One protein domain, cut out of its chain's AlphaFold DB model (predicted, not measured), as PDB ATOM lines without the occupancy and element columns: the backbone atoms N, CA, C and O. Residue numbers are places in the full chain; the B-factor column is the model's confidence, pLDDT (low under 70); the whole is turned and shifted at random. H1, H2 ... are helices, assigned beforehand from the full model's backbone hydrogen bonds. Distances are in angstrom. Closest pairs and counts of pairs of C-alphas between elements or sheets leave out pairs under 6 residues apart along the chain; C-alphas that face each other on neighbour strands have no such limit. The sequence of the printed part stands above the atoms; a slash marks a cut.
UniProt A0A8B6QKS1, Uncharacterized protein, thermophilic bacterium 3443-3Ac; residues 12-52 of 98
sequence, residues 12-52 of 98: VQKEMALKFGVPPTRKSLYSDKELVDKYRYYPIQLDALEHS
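What this domain is: This is residues 12 to 52 of the 98 residues of an uncharacterized protein of thermophilic bacterium 3443-3Ac (UniProt A0A8B6QKS1). Two short helices, H1 and H2, run side by side the same way at one end of the model, loosely placed, and a third, H3, turns off from the end of H2 and reaches out to the other end. A long loop, residues 21 to 32, leaves H1, swings out through the middle of the model and comes back to begin H2. You are reading 41 printed residues with three named helices, in the order H1, H2, H3, and no named strand; the class is all helix, with 24 of the 41 residues in the helices. The whole is compact by its radius of gyration of the C-alphas, 9.4 A, yet elongated in outline, with spans of 27 by 17 by 15 A.

How they stand to each other: Start with H1, residues 12 to 20, which shares the greatest helix length, 9 residues, with H3, residues 42 to 50. Look next at H2, residues 33 to 38: it only just touches H1, with 3 pairs of C-alphas within 8 A. Their closest C-alphas are those of Leu 18 and Leu 35, 7.0 A apart. Their lines stand at a shallow tilt of 21 degrees, and they run the same way, with centres 11.7 A apart. Move on to H3, which touches H2 only at the corner by their link, and only just, with 3 pairs of C-alphas within 8 A. The closest C-alphas there are those of Val 36 and Tyr 42, 6.0 A apart. The lines of H2 and H3 are about perpendicular, at 82 degrees. H1 and H3 are apart. In the backbones of H1, H2 and H3, every O i to N i+4 pair is within hydrogen-bond range.

Where its parts are: Find C-alpha 12 at (-37.769, -23.885, 7.096); from there H1 runs 11.6 A to C-alpha 20. H2 begins at C-alpha 33, at (-40.911, -25.200, -8.644), and runs 8.6 A to C-alpha 38. H3 runs 12.3 A from C-alpha 42 to C-alpha 50, which you find at (-54.202, -37.519, 0.016).

The domain as a whole: The two C-alphas farthest apart are those of Lys 19 and His 51, at 27.4 A, while the first and last printed C-alphas, of Val 12 and Ser 52, are 24.9 A apart. The link from H1 to H2 is long, with 12 residues, and its C-alphas lie 4 to 9 A from the mean of all C-alphas; the link from H2 to H3 is tight, with 3 residues. The printed part has no cut. Its mean pLDDT is 97.1, and no printed residue is under 70.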
ATOM      1  N   VAL A  12     -38.549 -22.856   6.395       98.06
ATOM      2  CA  VAL A  12     -37.769 -23.885   7.096       98.06
ATOM      3  C   VAL A  12     -38.033 -25.270   6.511       98.06
ATOM      4  O   VAL A  12     -37.087 -26.007   6.249       98.06
ATOM      5  N   GLN A  13     -39.287 -25.628   6.218       98.19
ATOM      6  CA  GLN A  13     -39.568 -26.922   5.588       98.19
ATOM      7  C   GLN A  13     -38.996 -27.034   4.172       98.19
ATOM      8  O   GLN A  13     -38.507 -28.103   3.804       98.19
ATOM      9  N   LYS A  14     -39.017 -25.952   3.382       98.38
ATOM     10  CA  LYS A  14     -38.372 -25.932   2.063       98.38
ATOM     11  C   LYS A  14     -36.864 -26.130   2.197       98.38
ATOM     12  O   LYS A  14     -36.298 -26.952   1.481       98.38
ATOM     13  N   GLU A  15     -36.229 -25.432   3.133       98.06
ATOM     14  CA  GLU A  15     -34.802 -25.585   3.417       98.06
ATOM     15  C   GLU A  15     -34.460 -27.022   3.835       98.06
ATOM     16  O   GLU A  15     -33.521 -27.609   3.298       98.06
ATOM     17  N   MET A  16     -35.243 -27.624   4.736       97.75
ATOM     18  CA  MET A  16     -35.052 -29.011   5.171       97.75
ATOM     19  C   MET A  16     -35.183 -30.004   4.010       97.75
ATOM     20  O   MET A  16     -34.356 -30.908   3.880       97.75
ATOM     21  N   ALA A  17     -36.172 -29.817   3.134       97.81
ATOM     22  CA  ALA A  17     -36.347 -30.644   1.946       97.81
ATOM     23  C   ALA A  17     -35.176 -30.494   0.961       97.81
ATOM     24  O   ALA A  17     -34.659 -31.487   0.443       97.81
ATOM     25  N   LEU A  18     -34.710 -29.267   0.718       97.56
ATOM     26  CA  LEU A  18     -33.589 -29.008  -0.185       97.56
ATOM     27  C   LEU A  18     -32.265 -29.553   0.359       97.56
ATOM     28  O   LEU A  18     -31.506 -30.143  -0.413       97.56
ATOM     29  N   LYS A  19     -31.989 -29.382   1.656       97.19
ATOM     30  CA  LYS A  19     -30.715 -29.773   2.281       97.19
ATOM     31  C   LYS A  19     -30.638 -31.257   2.626       97.19
ATOM     32  O   LYS A  19     -29.599 -31.865   2.403       97.19
ATOM     33  N   PHE A  20     -31.717 -31.829   3.155       96.75
ATOM     34  CA  PHE A  20     -31.701 -33.165   3.759       96.75
ATOM     35  C   PHE A  20     -32.652 -34.160   3.089       96.75
ATOM     36  O   PHE A  20     -32.694 -35.317   3.491       96.75
ATOM     37  N   GLY A  21     -33.436 -33.731   2.095       95.06
ATOM     38  CA  GLY A  21     -34.406 -34.606   1.430       95.06
ATOM     39  C   GLY A  21     -35.600 -34.991   2.298       95.06
ATOM     40  O   GLY A  21     -36.309 -35.931   1.960       95.06
ATOM     41  N   VAL A  22     -35.838 -34.273   3.401       95.00
ATOM     42  CA  VAL A  22     -37.003 -34.497   4.266       95.00
ATOM     43  C   VAL A  22     -38.265 -34.056   3.516       95.00
ATOM     44  O   VAL A  22     -38.377 -32.867   3.200       95.00
ATOM     45  N   PRO A  23     -39.225 -34.959   3.233       93.88
ATOM     46  CA  PRO A  23     -40.468 -34.573   2.580       93.88
ATOM     47  C   PRO A  23     -41.226 -33.530   3.419       93.88
ATOM     48  O   PRO A  23     -41.356 -33.703   4.636       93.88
ATOM     49  N   PRO A  24     -41.740 -32.446   2.812       96.31
ATOM     50  CA  PRO A  24     -42.500 -31.439   3.540       96.31
ATOM     51  C   PRO A  24     -43.788 -32.007   4.145       96.31
ATOM     52  O   PRO A  24     -44.416 -32.898   3.574       96.31
ATOM     53  N   THR A  25     -44.261 -31.420   5.245       95.06
ATOM     54  CA  THR A  25     -45.636 -31.659   5.731       95.06
ATOM     55  C   THR A  25     -46.613 -30.585   5.250       95.06
ATOM     56  O   THR A  25     -47.828 -30.758   5.333       95.06
ATOM     57  N   ARG A  26     -46.113 -29.475   4.689       96.44
ATOM     58  CA  ARG A  26     -46.930 -28.456   4.016       96.44
ATOM     59  C   ARG A  26     -47.233 -28.836   2.570       96.44
ATOM     60  O   ARG A  26     -46.345 -28.809   1.722       96.44
ATOM     61  N   LYS A  27     -48.522 -29.027   2.266       97.31
ATOM     62  CA  LYS A  27     -49.040 -29.289   0.909       97.31
ATOM     63  C   LYS A  27     -48.504 -28.319  -0.156       97.31
ATOM     64  O   LYS A  27     -48.135 -28.747  -1.239       97.31
ATOM     65  N   SER A  28     -48.391 -27.026   0.160       97.12
ATOM     66  CA  SER A  28     -47.941 -25.999  -0.796       97.12
ATOM     67  C   SER A  28     -46.490 -26.139  -1.273       97.12
ATOM     68  O   SER A  28     -46.115 -25.469  -2.230       97.12
ATOM     69  N   LEU A  29     -45.667 -26.969  -0.623       98.06
ATOM     70  CA  LEU A  29     -44.288 -27.227  -1.043       98.06
ATOM     71  C   LEU A  29     -44.167 -28.375  -2.052       98.06
ATOM     72  O   LEU A  29     -43.149 -28.472  -2.729       98.06
ATOM     73  N   TYR A  30     -45.207 -29.193  -2.219       98.06
ATOM     74  CA  TYR A  30     -45.226 -30.259  -3.227       98.06
ATOM     75  C   TYR A  30     -45.422 -29.737  -4.661       98.06
ATOM     76  O   TYR A  30     -45.213 -30.480  -5.615       98.06
ATOM     77  N   SER A  31     -45.788 -28.460  -4.817       97.31
ATOM     78  CA  SER A  31     -45.866 -27.750  -6.099       97.31
ATOM     79  C   SER A  31     -44.850 -26.606  -6.225       97.31
ATOM     80  O   SER A  31     -44.893 -25.848  -7.195       97.31
ATOM     81  N   ASP A  32     -43.934 -26.449  -5.260       98.25
ATOM     82  CA  ASP A  32     -42.862 -25.455  -5.350       98.25
ATOM     83  C   ASP A  32     -41.900 -25.838  -6.479       98.25
ATOM     84  O   ASP A  32     -41.381 -26.951  -6.503       98.25
ATOM     85  N   LYS A  33     -41.663 -24.915  -7.417       98.06
ATOM     86  CA  LYS A  33     -40.911 -25.200  -8.644       98.06
ATOM     87  C   LYS A  33     -39.520 -25.780  -8.374       98.06
ATOM     88  O   LYS A  33     -39.145 -26.756  -9.005       98.06
ATOM     89  N   GLU A  34     -38.777 -25.208  -7.434       98.12
ATOM     90  CA  GLU A  34     -37.415 -25.656  -7.128       98.12
ATOM     91  C   GLU A  34     -37.416 -27.059  -6.512       98.12
ATOM     92  O   GLU A  34     -36.579 -27.902  -6.843       98.12
ATOM     93  N   LEU A  35     -38.393 -27.332  -5.643       98.19
ATOM     94  CA  LEU A  35     -38.564 -28.652  -5.052       98.19
ATOM     95  C   LEU A  35     -39.017 -29.688  -6.077       98.19
ATOM     96  O   LEU A  35     -38.503 -30.795  -6.042       98.19
ATOM     97  N   VAL A  36     -39.922 -29.348  -6.993       98.19
ATOM     98  CA  VAL A  36     -40.371 -30.259  -8.059       98.19
ATOM     99  C   VAL A  36     -39.256 -30.517  -9.073       98.19
ATOM    100  O   VAL A  36     -39.083 -31.656  -9.501       98.19
ATOM    101  N   ASP A  37     -38.458 -29.501  -9.410       98.12
ATOM    102  CA  ASP A  37     -37.301 -29.651 -10.297       98.12
ATOM    103  C   ASP A  37     -36.269 -30.630  -9.687       98.12
ATOM    104  O   ASP A  37     -35.684 -31.443 -10.404       98.12
ATOM    105  N   LYS A  38     -36.087 -30.619  -8.354       97.94
ATOM    106  CA  LYS A  38     -35.216 -31.569  -7.633       97.94
ATOM    107  C   LYS A  38     -35.873 -32.933  -7.386       97.94
ATOM    108  O   LYS A  38     -35.228 -33.973  -7.510       97.94
ATOM    109  N   TYR A  39     -37.151 -32.933  -7.032       97.69
ATOM    110  CA  TYR A  39     -37.941 -34.091  -6.630       97.69
ATOM    111  C   TYR A  39     -39.180 -34.194  -7.513       97.69
ATOM    112  O   TYR A  39     -40.310 -33.942  -7.094       97.69
ATOM    113  N   ARG A  40     -38.968 -34.638  -8.756       97.62
ATOM    114  CA  ARG A  40     -40.023 -34.792  -9.778       97.62
ATOM    115  C   ARG A  40     -41.248 -35.599  -9.327       97.62
ATOM    116  O   ARG A  40     -42.306 -35.502  -9.934       97.62
ATOM    117  N   TYR A  41     -41.093 -36.427  -8.293       97.38
ATOM    118  CA  TYR A  41     -42.144 -37.267  -7.730       97.38
ATOM    119  C   TYR A  41     -43.028 -36.547  -6.699       97.38
ATOM    120  O   TYR A  41     -43.991 -37.141  -6.231       97.38
ATOM    121  N   TYR A  42     -42.757 -35.293  -6.331       97.88
ATOM    122  CA  TYR A  42     -43.569 -34.574  -5.341       97.88
ATOM    123  C   TYR A  42     -45.056 -34.458  -5.718       97.88
ATOM    124  O   TYR A  42     -45.887 -34.759  -4.861       97.88
ATOM    125  N   PRO A  43     -45.444 -34.127  -6.965       97.00
ATOM    126  CA  PRO A  43     -46.861 -34.077  -7.321       97.00
ATOM    127  C   PRO A  43     -47.587 -35.414  -7.104       97.00
ATOM    128  O   PRO A  43     -48.667 -35.429  -6.520       97.00
ATOM    129  N   ILE A  44     -46.974 -36.538  -7.496       97.88
ATOM    130  CA  ILE A  44     -47.574 -37.869  -7.298       97.88
ATOM    131  C   ILE A  44     -47.491 -38.332  -5.839       97.88
ATOM    132  O   ILE A  44     -48.371 -39.033  -5.357       97.88
ATOM    133  N   GLN A  45     -46.463 -37.912  -5.099       97.06
ATOM    134  CA  GLN A  45     -46.367 -38.179  -3.668       97.06
ATOM    135  C   GLN A  45     -47.490 -37.475  -2.903       97.06
ATOM    136  O   GLN A  45     -48.069 -38.081  -2.008       97.06
ATOM    137  N   LEU A  46     -47.820 -36.228  -3.254       97.31
ATOM    138  CA  LEU A  46     -48.954 -35.523  -2.660       97.31
ATOM    139  C   LEU A  46     -50.268 -36.257  -2.941       97.31
ATOM    140  O   LEU A  46     -51.030 -36.485  -2.008       97.31
ATOM    141  N   ASP A  47     -50.492 -36.669  -4.188       97.50
ATOM    142  CA  ASP A  47     -51.674 -37.452  -4.560       97.50
ATOM    143  C   ASP A  47     -51.775 -38.753  -3.742       97.50
ATOM    144  O   ASP A  47     -52.807 -39.037  -3.135       97.50
ATOM    145  N   ALA A  48     -50.671 -39.496  -3.606       96.38
ATOM    146  CA  ALA A  48     -50.623 -40.701  -2.779       96.38
ATOM    147  C   ALA A  48     -50.901 -40.418  -1.290       96.38
ATOM    148  O   ALA A  48     -51.575 -41.203  -0.626       96.38
ATOM    149  N   LEU A  49     -50.399 -39.300  -0.753       95.12
ATOM    150  CA  LEU A  49     -50.640 -38.896   0.635       95.12
ATOM    151  C   LEU A  49     -52.112 -38.535   0.880       95.12
ATOM    152  O   LEU A  49     -52.644 -38.879   1.937       95.12
ATOM    153  N   GLU A  50     -52.782 -37.898  -0.081       95.50
ATOM    154  CA  GLU A  50     -54.202 -37.519   0.016       95.50
ATOM    155  C   GLU A  50     -55.148 -38.722   0.000       95.50
ATOM    156  O   GLU A  50     -56.229 -38.657   0.584       95.50
ATOM    157  N   HIS A  51     -54.704 -39.832  -0.585       96.69
ATOM    158  CA  HIS A  51     -55.440 -41.096  -0.636       96.69
ATOM    159  C   HIS A  51     -54.904 -42.152   0.343       96.69
ATOM    160  O   HIS A  51     -55.326 -43.310   0.308       96.69
ATOM    161  N   SER A  52     -53.967 -41.781   1.220       94.94
ATOM    162  CA  SER A  52     -53.361 -42.716   2.167       94.94
ATOM    163  C   SER A  52     -54.305 -43.081   3.316       94.94
ATOM    164  O   SER A  52     -55.114 -42.276   3.783       94.94
TER     165      SER A  52